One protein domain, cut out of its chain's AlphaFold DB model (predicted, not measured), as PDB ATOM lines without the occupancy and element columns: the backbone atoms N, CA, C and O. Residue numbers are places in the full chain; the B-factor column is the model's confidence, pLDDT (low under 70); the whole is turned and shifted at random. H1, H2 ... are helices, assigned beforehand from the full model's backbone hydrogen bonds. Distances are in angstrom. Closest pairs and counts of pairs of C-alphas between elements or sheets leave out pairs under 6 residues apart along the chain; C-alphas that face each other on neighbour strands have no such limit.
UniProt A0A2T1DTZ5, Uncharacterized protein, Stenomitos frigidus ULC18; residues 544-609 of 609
ATOM      1  N   THR A 544     -49.976 -54.105 -14.890       96.50
ATOM      2  CA  THR A 544     -51.140 -54.254 -13.990       96.50
ATOM      3  C   THR A 544     -52.157 -53.127 -14.129       96.50
ATOM      4  O   THR A 544     -53.252 -53.211 -13.579       96.50
ATOM      5  N   SER A 545     -51.802 -52.080 -14.869       96.62
ATOM      6  CA  SER A 545     -52.639 -50.921 -15.154       96.62
ATOM      7  C   SER A 545     -52.681 -50.636 -16.655       96.62
ATOM      8  O   SER A 545     -51.851 -51.129 -17.421       96.62
ATOM      9  N   GLU A 546     -53.644 -49.826 -17.081       96.25
ATOM     10  CA  GLU A 546     -53.715 -49.326 -18.459       96.25
ATOM     11  C   GLU A 546     -52.452 -48.531 -18.817       96.25
ATOM     12  O   GLU A 546     -51.806 -48.842 -19.812       96.25
ATOM     13  N   ALA A 547     -51.996 -47.655 -17.916       96.62
ATOM     14  CA  ALA A 547     -50.754 -46.902 -18.084       96.62
ATOM     15  C   ALA A 547     -49.512 -47.801 -18.256       96.62
ATOM     16  O   ALA A 547     -48.647 -47.485 -19.069       96.62
ATOM     17  N   ASP A 548     -49.408 -48.933 -17.537       97.19
ATOM     18  CA  ASP A 548     -48.295 -49.878 -17.751       97.19
ATOM     19  C   ASP A 548     -48.317 -50.432 -19.192       97.19
ATOM     20  O   ASP A 548     -47.268 -50.576 -19.823       97.19
ATOM     21  N   ASN A 549     -49.508 -50.748 -19.718       96.62
ATOM     22  CA  ASN A 549     -49.677 -51.287 -21.068       96.62
ATOM     23  C   ASN A 549     -49.412 -50.225 -22.144       96.62
ATOM     24  O   ASN A 549     -48.694 -50.504 -23.104       96.62
ATOM     25  N   GLU A 550     -49.947 -49.015 -21.980       97.19
ATOM     26  CA  GLU A 550     -49.763 -47.893 -22.910       97.19
ATOM     27  C   GLU A 550     -48.296 -47.470 -23.002       97.19
ATOM     28  O   GLU A 550     -47.759 -47.307 -24.101       97.19
ATOM     29  N   VAL A 551     -47.602 -47.370 -21.860       97.56
ATOM     30  CA  VAL A 551     -46.178 -47.025 -21.843       97.56
ATOM     31  C   VAL A 551     -45.334 -48.137 -22.459       97.56
ATOM     32  O   VAL A 551     -44.454 -47.843 -23.269       97.56
ATOM     33  N   ALA A 552     -45.598 -49.409 -22.141       96.75
ATOM     34  CA  ALA A 552     -44.873 -50.521 -22.754       96.75
ATOM     35  C   ALA A 552     -45.083 -50.564 -24.279       96.75
ATOM     36  O   ALA A 552     -44.110 -50.687 -25.021       96.75
ATOM     37  N   ALA A 553     -46.322 -50.402 -24.755       96.06
ATOM     38  CA  ALA A 553     -46.646 -50.374 -26.182       96.06
ATOM     39  C   ALA A 553     -46.010 -49.178 -26.911       96.06
ATOM     40  O   ALA A 553     -45.598 -49.301 -28.065       96.06
ATOM     41  N   THR A 554     -45.903 -48.032 -26.237       96.94
ATOM     42  CA  THR A 554     -45.298 -46.817 -26.792       96.94
ATOM     43  C   THR A 554     -43.772 -46.899 -26.840       96.94
ATOM     44  O   THR A 554     -43.173 -46.497 -27.837       96.94
ATOM     45  N   LEU A 555     -43.126 -47.416 -25.789       97.00
ATOM     46  CA  LEU A 555     -41.664 -47.411 -25.665       97.00
ATOM     47  C   LEU A 555     -40.978 -48.631 -26.291       97.00
ATOM     48  O   LEU A 555     -39.811 -48.531 -26.668       97.00
ATOM     49  N   LEU A 556     -41.668 -49.767 -26.448       96.31
ATOM     50  CA  LEU A 556     -41.131 -50.955 -27.127       96.31
ATOM     51  C   LEU A 556     -41.231 -50.853 -28.663       96.31
ATOM     52  O   LEU A 556     -41.580 -51.812 -29.351       96.31
ATOM     53  N   ASP A 557     -40.877 -49.689 -29.207       95.44
ATOM     54  CA  ASP A 557     -40.786 -49.410 -30.641       95.44
ATOM     55  C   ASP A 557     -39.317 -49.324 -31.091       95.44
ATOM     56  O   ASP A 557     -38.462 -48.761 -30.404       95.44
ATOM     57  N   GLN A 558     -38.998 -49.882 -32.260       91.81
ATOM     58  CA  GLN A 558     -37.617 -49.979 -32.738       91.81
ATOM     59  C   GLN A 558     -36.907 -48.616 -32.835       91.81
ATOM     60  O   GLN A 558     -35.711 -48.549 -32.547       91.81
ATOM     61  N   GLU A 559     -37.597 -47.534 -33.215       93.31
ATOM     62  CA  GLU A 559     -36.972 -46.206 -33.249       93.31
ATOM     63  C   GLU A 559     -36.692 -45.657 -31.849       93.31
ATOM     64  O   GLU A 559     -35.672 -44.996 -31.662       93.31
ATOM     65  N   VAL A 560     -37.527 -45.974 -30.853       95.69
ATOM     66  CA  VAL A 560     -37.258 -45.636 -29.444       95.69
ATOM     67  C   VAL A 560     -36.015 -46.384 -28.957       95.69
ATOM     68  O   VAL A 560     -35.125 -45.790 -28.351       95.69
ATOM     69  N   GLY A 561     -35.905 -47.674 -29.290       94.19
ATOM     70  CA  GLY A 561     -34.722 -48.485 -29.000       94.19
ATOM     71  C   GLY A 561     -33.433 -47.897 -29.586       94.19
ATOM     72  O   GLY A 561     -32.460 -47.697 -28.859       94.19
ATOM     73  N   LYS A 562     -33.445 -47.546 -30.880       92.69
ATOM     74  CA  LYS A 562     -32.316 -46.888 -31.563       92.69
ATOM     75  C   LYS A 562     -31.989 -45.519 -30.961       92.69
ATOM     76  O   LYS A 562     -30.818 -45.194 -30.794       92.69
ATOM     77  N   PHE A 563     -33.004 -44.727 -30.618       94.12
ATOM     78  CA  PHE A 563     -32.831 -43.408 -30.010       94.12
ATOM     79  C   PHE A 563     -32.066 -43.489 -28.683       94.12
ATOM     80  O   PHE A 563     -31.122 -42.728 -28.475       94.12
ATOM     81  N   VAL A 564     -32.421 -44.449 -27.824       94.00
ATOM     82  CA  VAL A 564     -31.711 -44.707 -26.560       94.00
ATOM     83  C   VAL A 564     -30.307 -45.261 -26.814       94.00
ATOM     84  O   VAL A 564     -29.355 -44.798 -26.191       94.00
ATOM     85  N   ALA A 565     -30.150 -46.204 -27.751       91.81
ATOM     86  CA  ALA A 565     -28.850 -46.801 -28.081       91.81
ATOM     87  C   ALA A 565     -27.836 -45.791 -28.656       91.81
ATOM     88  O   ALA A 565     -26.633 -45.973 -28.502       91.81
ATOM     89  N   LEU A 566     -28.311 -44.707 -29.277       91.56
ATOM     90  CA  LEU A 566     -27.487 -43.589 -29.756       91.56
ATOM     91  C   LEU A 566     -27.209 -42.521 -28.679       91.56
ATOM     92  O   LEU A 566     -26.655 -41.470 -28.996       91.56
ATOM     93  N   GLY A 567     -27.583 -42.780 -27.420       89.31
ATOM     94  CA  GLY A 567     -27.346 -41.887 -26.281       89.31
ATOM     95  C   GLY A 567     -28.393 -40.782 -26.102       89.31
ATOM     96  O   GLY A 567     -28.184 -39.869 -25.305       89.31
ATOM     97  N   GLY A 568     -29.523 -40.846 -26.811       84.62
ATOM     98  CA  GLY A 568     -30.494 -39.754 -26.890       84.62
ATOM     99  C   GLY A 568     -30.073 -38.667 -27.887       84.62
ATOM    100  O   GLY A 568     -28.971 -38.673 -28.422       84.62
ATOM    101  N   ASN A 569     -30.973 -37.726 -28.179       85.25
ATOM    102  CA  ASN A 569     -30.779 -36.632 -29.152       85.25
ATOM    103  C   ASN A 569     -30.682 -37.017 -30.642       85.25
ATOM    104  O   ASN A 569     -30.471 -36.135 -31.474       85.25
ATOM    105  N   ALA A 570     -30.931 -38.275 -31.016       90.62
ATOM    106  CA  ALA A 570     -31.076 -38.707 -32.410       90.62
ATOM    107  C   ALA A 570     -32.384 -38.176 -33.046       90.62
ATOM    108  O   ALA A 570     -33.322 -38.925 -33.306       90.62
ATOM    109  N   LYS A 571     -32.462 -36.856 -33.274       90.69
ATOM    110  CA  LYS A 571     -33.668 -36.127 -33.726       90.69
ATOM    111  C   LYS A 571     -34.184 -36.557 -35.101       90.69
ATOM    112  O   LYS A 571     -35.336 -36.289 -35.432       90.69
ATOM    113  N   HIS A 572     -33.342 -37.198 -35.907       91.31
ATOM    114  CA  HIS A 572     -33.738 -37.779 -37.189       91.31
ATOM    115  C   HIS A 572     -34.671 -38.989 -37.027       91.31
ATOM    116  O   HIS A 572     -35.422 -39.280 -37.954       91.31
ATOM    117  N   LEU A 573     -34.686 -39.648 -35.860       93.50
ATOM    118  CA  LEU A 573     -35.613 -40.736 -35.515       93.50
ATOM    119  C   LEU A 573     -36.958 -40.166 -35.048       93.50
ATOM    120  O   LEU A 573     -37.286 -40.161 -33.860       93.50
ATOM    121  N   LYS A 574     -37.711 -39.589 -35.990       94.44
ATOM    122  CA  LYS A 574     -38.913 -38.789 -35.697       94.44
ATOM    123  C   LYS A 574     -39.983 -39.571 -34.933       94.44
ATOM    124  O   LYS A 574     -40.597 -39.000 -34.032       94.44
ATOM    125  N   ALA A 575     -40.213 -40.841 -35.273       94.44
ATOM    126  CA  ALA A 575     -41.213 -41.648 -34.579       94.44
ATOM    127  C   ALA A 575     -40.729 -42.005 -33.168       94.44
ATOM    128  O   ALA A 575     -41.494 -41.880 -32.214       94.44
ATOM    129  N   GLY A 576     -39.445 -42.348 -33.020       94.69
ATOM    130  CA  GLY A 576     -38.823 -42.587 -31.714       94.69
ATOM    131  C   GLY A 576     -38.933 -41.380 -30.777       94.69
ATOM    132  O   GLY A 576     -39.377 -41.519 -29.639       94.69
ATOM    133  N   VAL A 577     -38.606 -40.181 -31.272       95.06
ATOM    134  CA  VAL A 577     -38.725 -38.927 -30.509       95.06
ATOM    135  C   VAL A 577     -40.175 -38.662 -30.104       95.06
ATOM    136  O   VAL A 577     -40.438 -38.442 -28.924       95.06
ATOM    137  N   SER A 578     -41.116 -38.737 -31.050       95.69
ATOM    138  CA  SER A 578     -42.536 -38.480 -30.778       95.69
ATOM    139  C   SER A 578     -43.096 -39.415 -29.707       95.69
ATOM    140  O   SER A 578     -43.825 -38.966 -28.828       95.69
ATOM    141  N   ARG A 579     -42.740 -40.703 -29.748       96.69
ATOM    142  CA  ARG A 579     -43.188 -41.705 -28.769       96.69
ATOM    143  C   ARG A 579     -42.594 -41.475 -27.381       96.69
ATOM    144  O   ARG A 579     -43.290 -41.624 -26.381       96.69
ATOM    145  N   VAL A 580     -41.319 -41.091 -27.303       95.75
ATOM    146  CA  VAL A 580     -40.685 -40.722 -26.027       95.75
ATOM    147  C   VAL A 580     -41.378 -39.500 -25.420       95.75
ATOM    148  O   VAL A 580     -41.707 -39.507 -24.234       95.75
ATOM    149  N   GLU A 581     -41.638 -38.467 -26.224       94.81
ATOM    150  CA  GLU A 581     -42.348 -37.264 -25.776       94.81
ATOM    151  C   GLU A 581     -43.784 -37.575 -25.336       94.81
ATOM    152  O   GLU A 581     -44.221 -37.071 -24.301       94.81
ATOM    153  N   GLU A 582     -44.491 -38.441 -26.062       95.38
ATOM    154  CA  GLU A 582     -45.832 -38.914 -25.718       95.38
ATOM    155  C   GLU A 582     -45.856 -39.633 -24.364       95.38
ATOM    156  O   GLU A 582     -46.623 -39.254 -23.475       95.38
ATOM    157  N   ALA A 583     -44.967 -40.610 -24.164       95.94
ATOM    158  CA  ALA A 583     -44.885 -41.367 -22.917       95.94
ATOM    159  C   ALA A 583     -44.569 -40.465 -21.710       95.94
ATOM    160  O   ALA A 583     -45.094 -40.685 -20.615       95.94
ATOM    161  N   ILE A 584     -43.728 -39.441 -21.896       95.62
ATOM    162  CA  ILE A 584     -43.405 -38.447 -20.862       95.62
ATOM    163  C   ILE A 584     -44.602 -37.524 -20.592       95.62
ATOM    164  O   ILE A 584     -44.905 -37.250 -19.430       95.62
ATOM    165  N   ALA A 585     -45.287 -37.050 -21.633       95.06
ATOM    166  CA  ALA A 585     -46.395 -36.109 -21.502       95.06
ATOM    167  C   ALA A 585     -47.642 -36.748 -20.872       95.06
ATOM    168  O   ALA A 585     -48.268 -36.141 -20.006       95.06
ATOM    169  N   GLN A 586     -47.989 -37.968 -21.287       95.69
ATOM    170  CA  GLN A 586     -49.183 -38.671 -20.814       95.69
ATOM    171  C   GLN A 586     -48.929 -39.423 -19.499       95.69
ATOM    172  O   GLN A 586     -49.805 -39.482 -18.636       95.69
ATOM    173  N   HIS A 587     -47.711 -39.944 -19.301       96.50
ATOM    174  CA  HIS A 587     -47.380 -40.815 -18.170       96.50
ATOM    175  C   HIS A 587     -46.076 -40.427 -17.460       96.50
ATOM    176  O   HIS A 587     -45.334 -41.297 -17.021       96.50
ATOM    177  N   GLY A 588     -45.775 -39.137 -17.284       92.81
ATOM    178  CA  GLY A 588     -44.497 -38.677 -16.706       92.81
ATOM    179  C   GLY A 588     -44.138 -39.236 -15.318       92.81
ATOM    180  O   GLY A 588     -42.961 -39.296 -14.964       92.81
ATOM    181  N   ASN A 589     -45.126 -39.701 -14.544       95.38
ATOM    182  CA  ASN A 589     -44.911 -40.362 -13.251       95.38
ATOM    183  C   ASN A 589     -44.660 -41.878 -13.360       95.38
ATOM    184  O   ASN A 589     -44.235 -42.496 -12.381       95.38
ATOM    185  N   HIS A 590     -44.919 -42.493 -14.516       97.00
ATOM    186  CA  HIS A 590     -44.644 -43.907 -14.746       97.00
ATOM    187  C   HIS A 590     -43.120 -44.146 -14.760       97.00
ATOM    188  O   HIS A 590     -42.397 -43.388 -15.416       97.00
ATOM    189  N   PRO A 591     -42.592 -45.187 -14.082       95.38
ATOM    190  CA  PRO A 591     -41.147 -45.404 -13.956       95.38
ATOM    191  C   PRO A 591     -40.388 -45.435 -15.287       95.38
ATOM    192  O   PRO A 591     -39.332 -44.812 -15.391       95.38
ATOM    193  N   ALA A 592     -40.946 -46.092 -16.310       95.50
ATOM    194  CA  ALA A 592     -40.334 -46.155 -17.637       95.50
ATOM    195  C   ALA A 592     -40.291 -44.781 -18.329       95.50
ATOM    196  O   ALA A 592     -39.243 -44.385 -18.834       95.50
ATOM    197  N   SER A 593     -41.379 -44.007 -18.282       96.38
ATOM    198  CA  SER A 593     -41.422 -42.652 -18.847       96.38
ATOM    199  C   SER A 593     -40.472 -41.706 -18.116       96.38
ATOM    200  O   SER A 593     -39.771 -40.919 -18.747       96.38
ATOM    201  N   LYS A 594     -40.382 -41.822 -16.785       94.56
ATOM    202  CA  LYS A 594     -39.424 -41.054 -15.984       94.56
ATOM    203  C   LYS A 594     -37.978 -41.391 -16.354       94.56
ATOM    204  O   LYS A 594     -37.160 -40.485 -16.466       94.56
ATOM    205  N   ALA A 595     -37.661 -42.667 -16.583       93.44
ATOM    206  CA  ALA A 595     -36.340 -43.072 -17.069       93.44
ATOM    207  C   ALA A 595     -36.028 -42.468 -18.451       93.44
ATOM    208  O   ALA A 595     -34.900 -42.042 -18.694       93.44
ATOM    209  N   MET A 596     -37.035 -42.343 -19.323       94.06
ATOM    210  CA  MET A 596     -36.879 -41.725 -20.643       94.06
ATOM    211  C   MET A 596     -36.599 -40.213 -20.607       94.06
ATOM    212  O   MET A 596     -36.053 -39.679 -21.572       94.06
ATOM    213  N   MET A 597     -36.885 -39.513 -19.501       90.88
ATOM    214  CA  MET A 597     -36.570 -38.080 -19.362       90.88
ATOM    215  C   MET A 597     -35.068 -37.784 -19.463       90.88
ATOM    216  O   MET A 597     -34.701 -36.678 -19.846       90.88
ATOM    217  N   ALA A 598     -34.202 -38.766 -19.181       86.19
ATOM    218  CA  ALA A 598     -32.758 -38.637 -19.388       86.19
ATOM    219  C   ALA A 598     -32.371 -38.490 -20.875       86.19
ATOM    220  O   ALA A 598     -31.286 -37.999 -21.175       86.19
ATOM    221  N   TYR A 599     -33.257 -38.890 -21.796       84.50
ATOM    222  CA  TYR A 599     -33.032 -38.861 -23.244       84.50
ATOM    223  C   TYR A 599     -33.938 -37.859 -23.974       84.50
ATOM    224  O   TYR A 599     -33.610 -37.435 -25.082       84.50
ATOM    225  N   GLY A 600     -35.070 -37.471 -23.378       62.53
ATOM    226  CA  GLY A 600     -35.928 -36.404 -23.895       62.53
ATOM    227  C   GLY A 600     -35.168 -35.077 -23.890       62.53
ATOM    228  O   GLY A 600     -34.661 -34.664 -22.851       62.53
ATOM    229  N   GLY A 601     -35.051 -34.421 -25.051       56.00
ATOM    230  CA  GLY A 601     -34.215 -33.228 -25.237       56.00
ATOM    231  C   GLY A 601     -34.462 -32.105 -24.214       56.00
ATOM    232  O   GLY A 601     -35.443 -32.126 -23.477       56.00
ATOM    233  N   HIS A 602     -33.583 -31.090 -24.206       44.50
ATOM    234  CA  HIS A 602     -33.437 -29.977 -23.236       44.50
ATOM    235  C   HIS A 602     -34.679 -29.405 -22.503       44.50
ATOM    236  O   HIS A 602     -34.504 -28.743 -21.482       44.50
ATOM    237  N   LYS A 603     -35.917 -29.621 -22.968       48.75
ATOM    238  CA  LYS A 603     -37.147 -29.270 -22.239       48.75
ATOM    239  C   LYS A 603     -37.333 -30.027 -20.915       48.75
ATOM    240  O   LYS A 603     -37.942 -29.451 -20.020       48.75
ATOM    241  N   TYR A 604     -36.819 -31.254 -20.763       41.59
ATOM    242  CA  TYR A 604     -37.129 -32.101 -19.593       41.59
ATOM    243  C   TYR A 604     -35.926 -32.480 -18.711       41.59
ATOM    244  O   TYR A 604     -36.125 -32.983 -17.608       41.59
ATOM    245  N   SER A 605     -34.688 -32.150 -19.106       35.75
ATOM    246  CA  SER A 605     -33.471 -32.485 -18.337       35.75
ATOM    247  C   SER A 605     -33.351 -31.772 -16.980       35.75
ATOM    248  O   SER A 605     -32.501 -32.129 -16.174       35.75
ATOM    249  N   LYS A 606     -34.181 -30.754 -16.709       31.55
ATOM    250  CA  LYS A 606     -34.253 -30.069 -15.403       31.55
ATOM    251  C   LYS A 606     -35.210 -30.729 -14.400       31.55
ATOM    252  O   LYS A 606     -35.289 -30.267 -13.271       31.55
ATOM    253  N   LEU A 607     -35.950 -31.762 -14.806       33.28
ATOM    254  CA  LEU A 607     -36.890 -32.500 -13.946       33.28
ATOM    255  C   LEU A 607     -36.324 -33.854 -13.469       33.28
ATOM    256  O   LEU A 607     -37.019 -34.599 -12.779       33.28
ATOM    257  N   SER A 608     -35.093 -34.195 -13.872       32.44
ATOM    258  CA  SER A 608     -34.403 -35.433 -13.485       32.44
ATOM    259  C   SER A 608     -33.486 -35.298 -12.260       32.44
ATOM    260  O   SER A 608     -32.926 -36.308 -11.832       32.44
ATOM    261  N   GLU A 609     -33.329 -34.085 -11.722       28.55
ATOM    262  CA  GLU A 609     -32.814 -33.815 -10.365       28.55
ATOM    263  C   GLU A 609     -33.957 -33.892  -9.347       28.55
ATOM    264  O   GLU A 609     -33.735 -34.489  -8.267       28.55
TER     265      GLU A 609
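What this domain is: This is residues 544 to 609 of the 609 residues of an uncharacterized protein of Stenomitos frigidus ULC18 (UniProt A0A2T1DTZ5). Three helices, H1, H3 and H4, lie side by side with their centres in a triangle, and H2 crosses the beginning of H3 at one end of this small bundle. H3, the longest, touches each of the other three; H4 folds back on it as a helical hairpin, and a tail with no named element, residues 597 to 609, follows. The printed part has 66 residues, with four named helices in the order H1, H2, H3, H4 and no named strand: the class is all helix. It is compact, with a radius of gyration of the C-alphas of 10.9 A, and only just flat, spanning 32 by 28 by 15 A.

How they stand to each other: Start at H1, residues 546 to 555, and look from it to the hub, H3, residues 574 to 587. They touch, opposite ways at a shallow tilt of 20 degrees, and their closest C-alphas, those of Thr 554 and Arg 579, are 5.9 A apart. Next comes H2, residues 558 to 565, which is close to H1 but not clearly touching, with the C-alphas of Leu 555 and Gly 561 7.8 A apart. H2 touches H3 about perpendicular, at 85 degrees; H3 touches H2 with residues 575 to 580 alone, and the closest C-alphas, those of Val 560 and Gly 576, are 4.1 A apart. Go on to H4, residues 591 to 596, which forms a hairpin with H3 at a steep tilt of 38 degrees, opposite ways; the closest C-alphas, of Ile 584 and Ser 593, are 5.1 A apart. H4 is close to H1 but not clearly touching, the same way at a shallow tilt of 26 degrees, with the C-alphas of Val 551 and Ser 593 7.1 A apart. H2 and H4 are only just apart, at 8.4 A. In H1, H2, H3 and H4 every O i to N i+4 pair is within hydrogen-bond range.

Where its parts are: Find C-alpha 546 at (-53.715, -49.326, -18.459); from there H1 runs 14.2 A to C-alpha 555. H2 covers residues 558 to 565, 10.4 A. Find C-alpha 574 at (-38.913, -38.789, -35.697), where H3 begins its 19.6 A to C-alpha 587. H4, 8.7 A long, ends at C-alpha 596, at (-36.879, -41.725, -20.643).

The domain as a whole: The two C-alphas farthest apart, those of Thr 544 and His 572, are 33.4 A apart. The printed part has no cut and ends at Glu 609, the chain's last residue. The links H1 to H2 and H3 to H4 are tight, and H2 to H3 is short. Look at the B-factor column: the mean pLDDT of the printed part is 86.1, and residues 600 to 609 are under 70.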